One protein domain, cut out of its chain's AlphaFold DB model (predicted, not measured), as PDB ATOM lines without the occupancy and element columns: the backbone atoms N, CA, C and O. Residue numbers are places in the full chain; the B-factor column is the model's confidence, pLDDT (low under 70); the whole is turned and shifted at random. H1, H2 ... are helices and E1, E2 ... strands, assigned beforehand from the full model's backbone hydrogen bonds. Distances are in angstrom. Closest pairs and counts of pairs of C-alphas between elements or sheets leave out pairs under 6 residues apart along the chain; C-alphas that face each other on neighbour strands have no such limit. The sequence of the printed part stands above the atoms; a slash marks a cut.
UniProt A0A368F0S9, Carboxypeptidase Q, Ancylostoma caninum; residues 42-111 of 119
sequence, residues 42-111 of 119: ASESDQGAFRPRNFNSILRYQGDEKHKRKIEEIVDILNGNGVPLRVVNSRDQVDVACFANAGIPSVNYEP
ATOM      1  N   ALA A  42      19.770  38.922 -37.810       93.69
ATOM      2  CA  ALA A  42      19.572  40.115 -38.628       93.69
ATOM      3  C   ALA A  42      20.614  40.167 -39.754       93.69
ATOM      4  O   ALA A  42      21.755  39.751 -39.574       93.69
ATOM      5  N   SER A  43      20.233  40.675 -40.922       91.94
ATOM      6  CA  SER A  43      21.165  40.890 -42.029       91.94
ATOM      7  C   SER A  43      20.906  42.238 -42.669       91.94
ATOM      8  O   SER A  43      19.753  42.641 -42.808       91.94
ATOM      9  N   GLU A  44      21.979  42.875 -43.110       88.06
ATOM     10  CA  GLU A  44      21.959  44.150 -43.815       88.06
ATOM     11  C   GLU A  44      22.727  44.057 -45.137       88.06
ATOM     12  O   GLU A  44      23.725  43.339 -45.252       88.06
ATOM     13  N   SER A  45      22.237  44.792 -46.135       85.94
ATOM     14  CA  SER A  45      22.923  45.047 -47.399       85.94
ATOM     15  C   SER A  45      22.682  46.498 -47.789       85.94
ATOM     16  O   SER A  45      21.742  46.799 -48.519       85.94
ATOM     17  N   ASP A  46      23.536  47.380 -47.292       79.75
ATOM     18  CA  ASP A  46      23.474  48.822 -47.553       79.75
ATOM     19  C   ASP A  46      24.452  49.247 -48.674       79.75
ATOM     20  O   ASP A  46      24.231  50.165 -49.460       79.75
ATOM     21  N   GLN A  47      25.532  48.486 -48.854       78.38
ATOM     22  CA  GLN A  47      26.628  48.870 -49.736       78.38
ATOM     23  C   GLN A  47      26.502  48.217 -51.121       78.38
ATOM     24  O   GLN A  47      27.185  47.249 -51.449       78.38
ATOM     25  N   GLY A  48      25.640  48.779 -51.971       78.88
ATOM     26  CA  GLY A  48      25.501  48.378 -53.375       78.88
ATOM     27  C   GLY A  48      24.822  47.016 -53.584       78.88
ATOM     28  O   GLY A  48      23.975  46.592 -52.804       78.88
ATOM     29  N   ALA A  49      25.146  46.344 -54.692       83.00
ATOM     30  CA  ALA A  49      24.530  45.068 -55.061       83.00
ATOM     31  C   ALA A  49      25.333  43.867 -54.539       83.00
ATOM     32  O   ALA A  49      26.565  43.880 -54.580       83.00
ATOM     33  N   PHE A  50      24.642  42.786 -54.159       89.06
ATOM     34  CA  PHE A  50      25.275  41.506 -53.835       89.06
ATOM     35  C   PHE A  50      25.886  40.868 -55.090       89.06
ATOM     36  O   PHE A  50      25.233  40.129 -55.828       89.06
ATOM     37  N   ARG A  51      27.151  41.193 -55.360       90.06
ATOM     38  CA  ARG A  51      27.900  40.672 -56.507       90.06
ATOM     39  C   ARG A  51      29.368  40.445 -56.139       90.06
ATOM     40  O   ARG A  51      30.224  41.211 -56.585       90.06
ATOM     41  N   PRO A  52      29.674  39.390 -55.366       92.50
ATOM     42  CA  PRO A  52      31.050  39.068 -55.021       92.50
ATOM     43  C   PRO A  52      31.869  38.685 -56.257       92.50
ATOM     44  O   PRO A  52      31.530  37.737 -56.961       92.50
ATOM     45  N   ARG A  53      32.946  39.424 -56.543       92.19
ATOM     46  CA  ARG A  53      33.869  39.139 -57.662       92.19
ATOM     47  C   ARG A  53      35.202  38.566 -57.201       92.19
ATOM     48  O   ARG A  53      35.925  37.987 -58.004       92.19
ATOM     49  N   ASN A  54      35.559  38.762 -55.937       94.00
ATOM     50  CA  ASN A  54      36.766  38.221 -55.319       94.00
ATOM     51  C   ASN A  54      36.595  38.160 -53.791       94.00
ATOM     52  O   ASN A  54      35.644  38.708 -53.240       94.00
ATOM     53  N   PHE A  55      37.556  37.542 -53.098       94.56
ATOM     54  CA  PHE A  55      37.528  37.356 -51.642       94.56
ATOM     55  C   PHE A  55      37.694  38.650 -50.815       94.56
ATOM     56  O   PHE A  55      37.811  38.580 -49.592       94.56
ATOM     57  N   ASN A  56      37.696  39.838 -51.429       93.00
ATOM     58  CA  ASN A  56      37.504  41.094 -50.698       93.00
ATOM     59  C   ASN A  56      36.025  41.405 -50.438       93.00
ATOM     60  O   ASN A  56      35.748  42.308 -49.660       93.00
ATOM     61  N   SER A  57      35.092  40.657 -51.035       93.94
ATOM     62  CA  SER A  57      33.703  40.639 -50.582       93.94
ATOM     63  C   SER A  57      33.618  39.924 -49.238       93.94
ATOM     64  O   SER A  57      34.168  38.829 -49.063       93.94
ATOM     65  N   ILE A  58      32.955  40.552 -48.272       93.38
ATOM     66  CA  ILE A  58      32.997  40.143 -46.869       93.38
ATOM     67  C   ILE A  58      31.599  40.216 -46.241       93.38
ATOM     68  O   ILE A  58      30.855  41.164 -46.461       93.38
ATOM     69  N   LEU A  59      31.260  39.236 -45.405       93.94
ATOM     70  CA  LEU A  59      30.214  39.342 -44.392       93.94
ATOM     71  C   LEU A  59      30.855  39.748 -43.064       93.94
ATOM     72  O   LEU A  59      31.605  38.978 -42.456       93.94
ATOM     73  N   ARG A  60      30.562  40.964 -42.609       93.19
ATOM     74  CA  ARG A  60      30.904  41.442 -41.269       93.19
ATOM     75  C   ARG A  60      29.937  40.824 -40.283       93.19
ATOM     76  O   ARG A  60      28.759  41.135 -40.329       93.19
ATOM     77  N   TYR A  61      30.428  39.942 -39.428       94.06
ATOM     78  CA  TYR A  61      29.638  39.200 -38.459       94.06
ATOM     79  C   TYR A  61      29.817  39.751 -37.043       94.06
ATOM     80  O   TYR A  61      30.935  40.058 -36.617       94.06
ATOM     81  N   GLN A  62      28.717  39.787 -36.292       92.94
ATOM     82  CA  GLN A  62      28.700  40.059 -34.860       92.94
ATOM     83  C   GLN A  62      27.711  39.115 -34.180       92.94
ATOM     84  O   GLN A  62      26.552  39.019 -34.573       92.94
ATOM     85  N   GLY A  63      28.167  38.422 -33.142       90.06
ATOM     86  CA  GLY A  63      27.379  37.439 -32.405       90.06
ATOM     87  C   GLY A  63      28.285  36.393 -31.765       90.06
ATOM     88  O   GLY A  63      29.501  36.580 -31.690       90.06
ATOM     89  N   ASP A  64      27.706  35.284 -31.311       90.69
ATOM     90  CA  ASP A  64      28.477  34.182 -30.734       90.69
ATOM     91  C   ASP A  64      29.128  33.276 -31.794       90.69
ATOM     92  O   ASP A  64      28.746  33.245 -32.965       90.69
ATOM     93  N   GLU A  65      30.114  32.502 -31.353       91.56
ATOM     94  CA  GLU A  65      30.898  31.602 -32.202       91.56
ATOM     95  C   GLU A  65      30.063  30.456 -32.800       91.56
ATOM     96  O   GLU A  65      30.332  29.985 -33.905       91.56
ATOM     97  N   LYS A  66      29.014  30.002 -32.103       93.00
ATOM     98  CA  LYS A  66      28.171  28.893 -32.569       93.00
ATOM     99  C   LYS A  66      27.358  29.305 -33.793       93.00
ATOM    100  O   LYS A  66      27.244  28.519 -34.733       93.00
ATOM    101  N   HIS A  67      26.783  30.504 -33.793       92.69
ATOM    102  CA  HIS A  67      26.079  31.036 -34.958       92.69
ATOM    103  C   HIS A  67      27.053  31.417 -36.073       92.69
ATOM    104  O   HIS A  67      26.750  31.156 -37.235       92.69
ATOM    105  N   LYS A  68      28.245  31.924 -35.732       94.00
ATOM    106  CA  LYS A  68      29.288  32.243 -36.711       94.00
ATOM    107  C   LYS A  68      29.660  31.039 -37.572       94.00
ATOM    108  O   LYS A  68      29.630  31.144 -38.793       94.00
ATOM    109  N   ARG A  69      29.920  29.885 -36.950       96.25
ATOM    110  CA  ARG A  69      30.277  28.650 -37.670       96.25
ATOM    111  C   ARG A  69      29.230  28.240 -38.698       96.25
ATOM    112  O   ARG A  69      29.581  27.815 -39.786       96.25
ATOM    113  N   LYS A  70      27.944  28.440 -38.396       95.62
ATOM    114  CA  LYS A  70      26.868  28.182 -39.366       95.62
ATOM    115  C   LYS A  70      26.918  29.131 -40.561       95.62
ATOM    116  O   LYS A  70      26.617  28.720 -41.675       95.62
ATOM    117  N   ILE A  71      27.262  30.399 -40.338       95.69
ATOM    118  CA  ILE A  71      27.458  31.361 -41.428       95.69
ATOM    119  C   ILE A  71      28.684  30.971 -42.259       95.69
ATOM    120  O   ILE A  71      28.615  31.020 -43.482       95.69
ATOM    121  N   GLU A  72      29.773  30.535 -41.623       97.38
ATOM    122  CA  GLU A  72      30.971  30.035 -42.311       97.38
ATOM    123  C   GLU A  72      30.662  28.787 -43.158       97.38
ATOM    124  O   GLU A  72      31.018  28.768 -44.330       97.38
ATOM    125  N   GLU A  73      29.884  27.824 -42.650       97.94
ATOM    126  CA  GLU A  73      29.406  26.662 -43.426       97.94
ATOM    127  C   GLU A  73      28.597  27.081 -44.669       97.94
ATOM    128  O   GLU A  73      28.772  26.525 -45.756       97.94
ATOM    129  N   ILE A  74      27.719  28.084 -44.539       96.12
ATOM    130  CA  ILE A  74      26.967  28.635 -45.679       96.12
ATOM    131  C   ILE A  74      27.926  29.286 -46.683       96.12
ATOM    132  O   ILE A  74      27.785  29.087 -47.890       96.12
ATOM    133  N   VAL A  75      28.905  30.053 -46.202       97.19
ATOM    134  CA  VAL A  75      29.917  30.697 -47.048       97.19
ATOM    135  C   VAL A  75      30.784  29.666 -47.769       97.19
ATOM    136  O   VAL A  75      31.080  29.861 -48.944       97.19
ATOM    137  N   ASP A  76      31.120  28.543 -47.143       98.06
ATOM    138  CA  ASP A  76      31.859  27.456 -47.788       98.06
ATOM    139  C   ASP A  76      31.062  26.825 -48.936       98.06
ATOM    140  O   ASP A  76      31.608  26.588 -50.016       98.06
ATOM    141  N   ILE A  77      29.750  26.634 -48.755       98.19
ATOM    142  CA  ILE A  77      28.856  26.178 -49.831       98.19
ATOM    143  C   ILE A  77      28.832  27.198 -50.977       98.19
ATOM    144  O   ILE A  77      28.936  26.816 -52.144       98.19
ATOM    145  N   LEU A  78      28.716  28.493 -50.670       97.12
ATOM    146  CA  LEU A  78      28.724  29.567 -51.670       97.12
ATOM    147  C   LEU A  78      30.054  29.622 -52.439       97.12
ATOM    148  O   LEU A  78      30.051  29.682 -53.671       97.12
ATOM    149  N   ASN A  79      31.178  29.513 -51.732       97.88
ATOM    150  CA  ASN A  79      32.518  29.464 -52.312       97.88
ATOM    151  C   ASN A  79      32.674  28.263 -53.255       97.88
ATOM    152  O   ASN A  79      33.159  28.422 -54.376       97.88
ATOM    153  N   GLY A  80      32.191  27.084 -52.850       97.50
ATOM    154  CA  GLY A  80      32.171  25.880 -53.689       97.50
ATOM    155  C   GLY A  80      31.341  26.023 -54.972       97.50
ATOM    156  O   GLY A  80      31.569  25.288 -55.929       97.50
ATOM    157  N   ASN A  81      30.422  26.994 -55.021       97.25
ATOM    158  CA  ASN A  81      29.589  27.322 -56.182       97.25
ATOM    159  C   ASN A  81      30.035  28.610 -56.905       97.25
ATOM    160  O   ASN A  81      29.278  29.178 -57.691       97.25
ATOM    161  N   GLY A  82      31.265  29.076 -56.664       96.19
ATOM    162  CA  GLY A  82      31.861  30.188 -57.406       96.19
ATOM    163  C   GLY A  82      31.464  31.583 -56.919       96.19
ATOM    164  O   GLY A  82      31.642  32.549 -57.659       96.19
ATOM    165  N   VAL A  83      30.949  31.714 -55.693       96.69
ATOM    166  CA  VAL A  83      30.658  33.008 -55.053       96.69
ATOM    167  C   VAL A  83      31.755  33.309 -54.024       96.69
ATOM    168  O   VAL A  83      31.646  32.842 -52.894       96.69
ATOM    169  N   PRO A  84      32.818  34.060 -54.377       96.38
ATOM    170  CA  PRO A  84      33.959  34.276 -53.491       96.38
ATOM    171  C   PRO A  84      33.601  35.233 -52.349       96.38
ATOM    172  O   PRO A  84      33.428  36.433 -52.562       96.38
ATOM    173  N   LEU A  85      33.514  34.714 -51.128       96.38
ATOM    174  CA  LEU A  85      33.058  35.455 -49.955       96.38
ATOM    175  C   LEU A  85      33.833  35.021 -48.703       96.38
ATOM    176  O   LEU A  85      34.226  33.860 -48.567       96.38
ATOM    177  N   ARG A  86      34.065  35.955 -47.775       96.38
ATOM    178  CA  ARG A  86      34.665  35.671 -46.459       96.38
ATOM    179  C   ARG A  86      33.778  36.158 -45.325       96.38
ATOM    180  O   ARG A  86      33.083  37.153 -45.476       96.38
ATOM    181  N   VAL A  87      33.866  35.510 -44.168       96.00
ATOM    182  CA  VAL A  87      33.271  36.001 -42.918       96.00
ATOM    183  C   VAL A  87      34.370  36.641 -42.075       96.00
ATOM    184  O   VAL A  87      35.432  36.045 -41.887       96.00
ATOM    185  N   VAL A  88      34.137  37.842 -41.549       94.81
ATOM    186  CA  VAL A  88      35.051  38.496 -40.598       94.81
ATOM    187  C   VAL A  88      34.285  38.960 -39.370       94.81
ATOM    188  O   VAL A  88      33.160  39.433 -39.480       94.81
ATOM    189  N   ASN A  89      34.903  38.873 -38.194       92.56
ATOM    190  CA  ASN A  89      34.328  39.470 -36.992       92.56
ATOM    191  C   ASN A  89      34.448  40.996 -37.072       92.56
ATOM    192  O   ASN A  89      35.540  41.519 -37.295       92.56
ATOM    193  N   SER A  90      33.347  41.715 -36.869       84.31
ATOM    194  CA  SER A  90      33.338  43.178 -36.854       84.31
ATOM    195  C   SER A  90      32.175  43.691 -36.013       84.31
ATOM    196  O   SER A  90      31.080  43.139 -36.059       84.31
ATOM    197  N   ARG A  91      32.432  44.753 -35.242       75.88
ATOM    198  CA  ARG A  91      31.403  45.506 -34.506       75.88
ATOM    199  C   ARG A  91      30.856  46.688 -35.315       75.88
ATOM    200  O   ARG A  91      30.005  47.417 -34.821       75.88
ATOM    201  N   ASP A  92      31.354  46.868 -36.536       69.31
ATOM    202  CA  ASP A  92      31.009  47.981 -37.414       69.31
ATOM    203  C   ASP A  92      29.866  47.542 -38.336       69.31
ATOM    204  O   ASP A  92      30.075  47.144 -39.484       69.31
ATOM    205  N   GLN A  93      28.652  47.538 -37.791       68.44
ATOM    206  CA  GLN A  93      27.414  47.290 -38.533       68.44
ATOM    207  C   GLN A  93      26.471  48.445 -38.220       68.44
ATOM    208  O   GLN A  93      26.209  48.681 -37.046       68.44
ATOM    209  N   VAL A  94      26.032  49.220 -39.211       67.19
ATOM    210  CA  VAL A  94      25.374  50.503 -38.923       67.19
ATOM    211  C   VAL A  94      23.894  50.281 -38.607       67.19
ATOM    212  O   VAL A  94      23.495  50.513 -37.461       67.19
ATOM    213  N   ASP A  95      23.093  49.743 -39.534       65.25
ATOM    214  CA  ASP A  95      21.652  49.607 -39.285       65.25
ATOM    215  C   ASP A  95      21.292  48.389 -38.433       65.25
ATOM    216  O   ASP A  95      20.292  48.411 -37.711       65.25
ATOM    217  N   VAL A  96      22.098  47.322 -38.454       77.81
ATOM    218  CA  VAL A  96      21.818  46.115 -37.648       77.81
ATOM    219  C   VAL A  96      22.555  46.052 -36.307       77.81
ATOM    220  O   VAL A  96      22.319  45.117 -35.534       77.81
ATOM    221  N   ALA A  97      23.360  47.064 -35.953       80.19
ATOM    222  CA  ALA A  97      24.053  47.117 -34.655       80.19
ATOM    223  C   ALA A  97      23.105  46.963 -33.463       80.19
ATOM    224  O   ALA A  97      23.478  46.374 -32.448       80.19
ATOM    225  N   CYS A  98      21.874  47.472 -33.559       85.75
ATOM    226  CA  CYS A  98      20.908  47.377 -32.468       85.75
ATOM    227  C   CYS A  98      20.577  45.914 -32.110       85.75
ATOM    228  O   CYS A  98      20.457  45.585 -30.931       85.75
ATOM    229  N   PHE A  99      20.496  45.025 -33.109       89.81
ATOM    230  CA  PHE A  99      20.237  43.601 -32.914       89.81
ATOM    231  C   PHE A  99      21.446  42.939 -32.259       89.81
ATOM    232  O   PHE A  99      21.301  42.238 -31.259       89.81
ATOM    233  N   ALA A 100      22.644  43.244 -32.759       85.38
ATOM    234  CA  ALA A 100      23.890  42.736 -32.202       85.38
ATOM    235  C   ALA A 100      24.081  43.141 -30.731       85.38
ATOM    236  O   ALA A 100      24.442  42.313 -29.894       85.38
ATOM    237  N   ASN A 101      23.774  44.399 -30.400       85.75
ATOM    238  CA  ASN A 101      23.820  44.934 -29.037       85.75
ATOM    239  C   ASN A 101      22.782  44.280 -28.112       85.75
ATOM    240  O   ASN A 101      23.026  44.161 -26.915       85.75
ATOM    241  N   ALA A 102      21.660  43.813 -28.661       88.31
ATOM    242  CA  ALA A 102      20.660  43.019 -27.949       88.31
ATOM    243  C   ALA A 102      20.996  41.512 -27.891       88.31
ATOM    244  O   ALA A 102      20.180  40.713 -27.435       88.31
ATOM    245  N   GLY A 103      22.188  41.100 -28.344       88.56
ATOM    246  CA  GLY A 103      22.639  39.705 -28.325       88.56
ATOM    247  C   GLY A 103      22.096  38.844 -29.470       88.56
ATOM    248  O   GLY A 103      22.240  37.623 -29.437       88.56
ATOM    249  N   ILE A 104      21.482  39.453 -30.485       92.56
ATOM    250  CA  ILE A 104      20.978  38.766 -31.675       92.56
ATOM    251  C   ILE A 104      22.091  38.765 -32.735       92.56
ATOM    252  O   ILE A 104      22.587  39.836 -33.090       92.56
ATOM    253  N   PRO A 105      22.504  37.598 -33.263       93.62
ATOM    254  CA  PRO A 105      23.579  37.538 -34.246       93.62
ATOM    255  C   PRO A 105      23.196  38.285 -35.526       93.62
ATOM    256  O   PRO A 105      22.045  38.238 -35.969       93.62
ATOM    257  N   SER A 106      24.167  38.962 -36.129       93.94
ATOM    258  CA  SER A 106      23.948  39.818 -37.292       93.94
ATOM    259  C   SER A 106      25.090  39.765 -38.299       93.94
ATOM    260  O   SER A 106      26.243  39.494 -37.940       93.94
ATOM    261  N   VAL A 107      24.749  40.006 -39.566       93.50
ATOM    262  CA  VAL A 107      25.717  40.191 -40.650       93.50
ATOM    263  C   VAL A 107      25.444  41.460 -41.451       93.50
ATOM    264  O   VAL A 107      24.300  41.759 -41.783       93.50
ATOM    265  N   ASN A 108      26.510  42.142 -41.852       92.06
ATOM    266  CA  ASN A 108      26.470  43.175 -42.882       92.06
ATOM    267  C   ASN A 108      27.309  42.734 -44.090       92.06
ATOM    268  O   ASN A 108      28.450  42.291 -43.920       92.06
ATOM    269  N   TYR A 109      26.756  42.830 -45.297       92.62
ATOM    270  CA  TYR A 109      27.497  42.557 -46.527       92.62
ATOM    271  C   TYR A 109      28.304  43.780 -46.978       92.62
ATOM    272  O   TYR A 109      27.760  44.855 -47.215       92.62
ATOM    273  N   GLU A 110      29.605  43.582 -47.169       91.50
ATOM    274  CA  GLU A 110      30.508  44.552 -47.779       91.50
ATOM    275  C   GLU A 110      30.997  44.030 -49.139       91.50
ATOM    276  O   GLU A 110      31.625  42.964 -49.200       91.50
ATOM    277  N   PRO A 111      30.744  44.759 -50.239       91.25
ATOM    278  CA  PRO A 111      31.181  44.347 -51.564       91.25
ATOM    279  C   PRO A 111      32.689  44.532 -51.744       91.25
ATOM    280  O   PRO A 111      33.297  45.450 -51.189       91.25
TER     281      PRO A 111
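Overview. This is residues 42 to 111 of the 119 residues of the protein "Carboxypeptidase Q" of Ancylostoma caninum (UniProt A0A368F0S9). The long helix H1 packs along one face of a small, twisted sheet of four short strands, while the short helix H2 sits at one end of the sheet, toward the other face. Residues 45 to 57 loop round the opposite end, from E1 to E2. The printed part has 70 residues, in the order E1 E2 H1 E3 H2 E4; the sheet is mixed, ordered E1 E4 E2 E3, and the class is mixed, helices and strands. It is compact, with a radius of gyration of the C-alphas of 11.6 A, and flat, spanning 34 by 27 by 14 A.

Arrangement. Start at edge strand E1, residues 42 to 44, parallel to its neighbour E4, residues 106 to 110; N 44 and O 107 are 2.9 A apart. E2, residues 58 to 62, is antiparallel to E4 at 157 degrees, with N 60 and O 108 at 2.8 A. Next, H1, residues 65 to 80, is on the sheet at a height of 9.5 A, along the strands, at 8 degrees to E2 on the local plane. Edge strand E3, residues 86 to 89, is parallel to E2, with N 61 and O 88 at 2.8 A; its closest C-alphas to H1 are Val 87 and Glu 72, 6.4 A. E2, H1 and E3 form a strand-helix-strand unit, two parallel neighbour strands with a helix between, its crossover right-handed. H2, residues 97 to 101, is on the opposite face from H1; its closest C-alphas to E4 are Ala 100 and Ser 106, 5.9 A. Every O i to N i+4 pair is within hydrogen-bond range in H2, 11 of 12 in H1.

Along the chain. Find C-alpha 42 at (19.572, 40.115, -38.628), where E1 begins its 7.0 A. E2 covers 12.8 A; from C-alpha 65 at (30.898, 31.602, -32.202) H1 runs 22.3 A. E3 covers 10.2 A, H2 6.0 A, and E4 13.2 A to C-alpha 110 at (30.508, 44.552, -47.779).

Size, cuts and confidence. The C-alphas farthest apart, Gly 82 and Ala 102, are 34.0 A apart. The printed part has no cut; the link from E1 to E2 is long. Look for low confidence at residues 92 to 95, under 70.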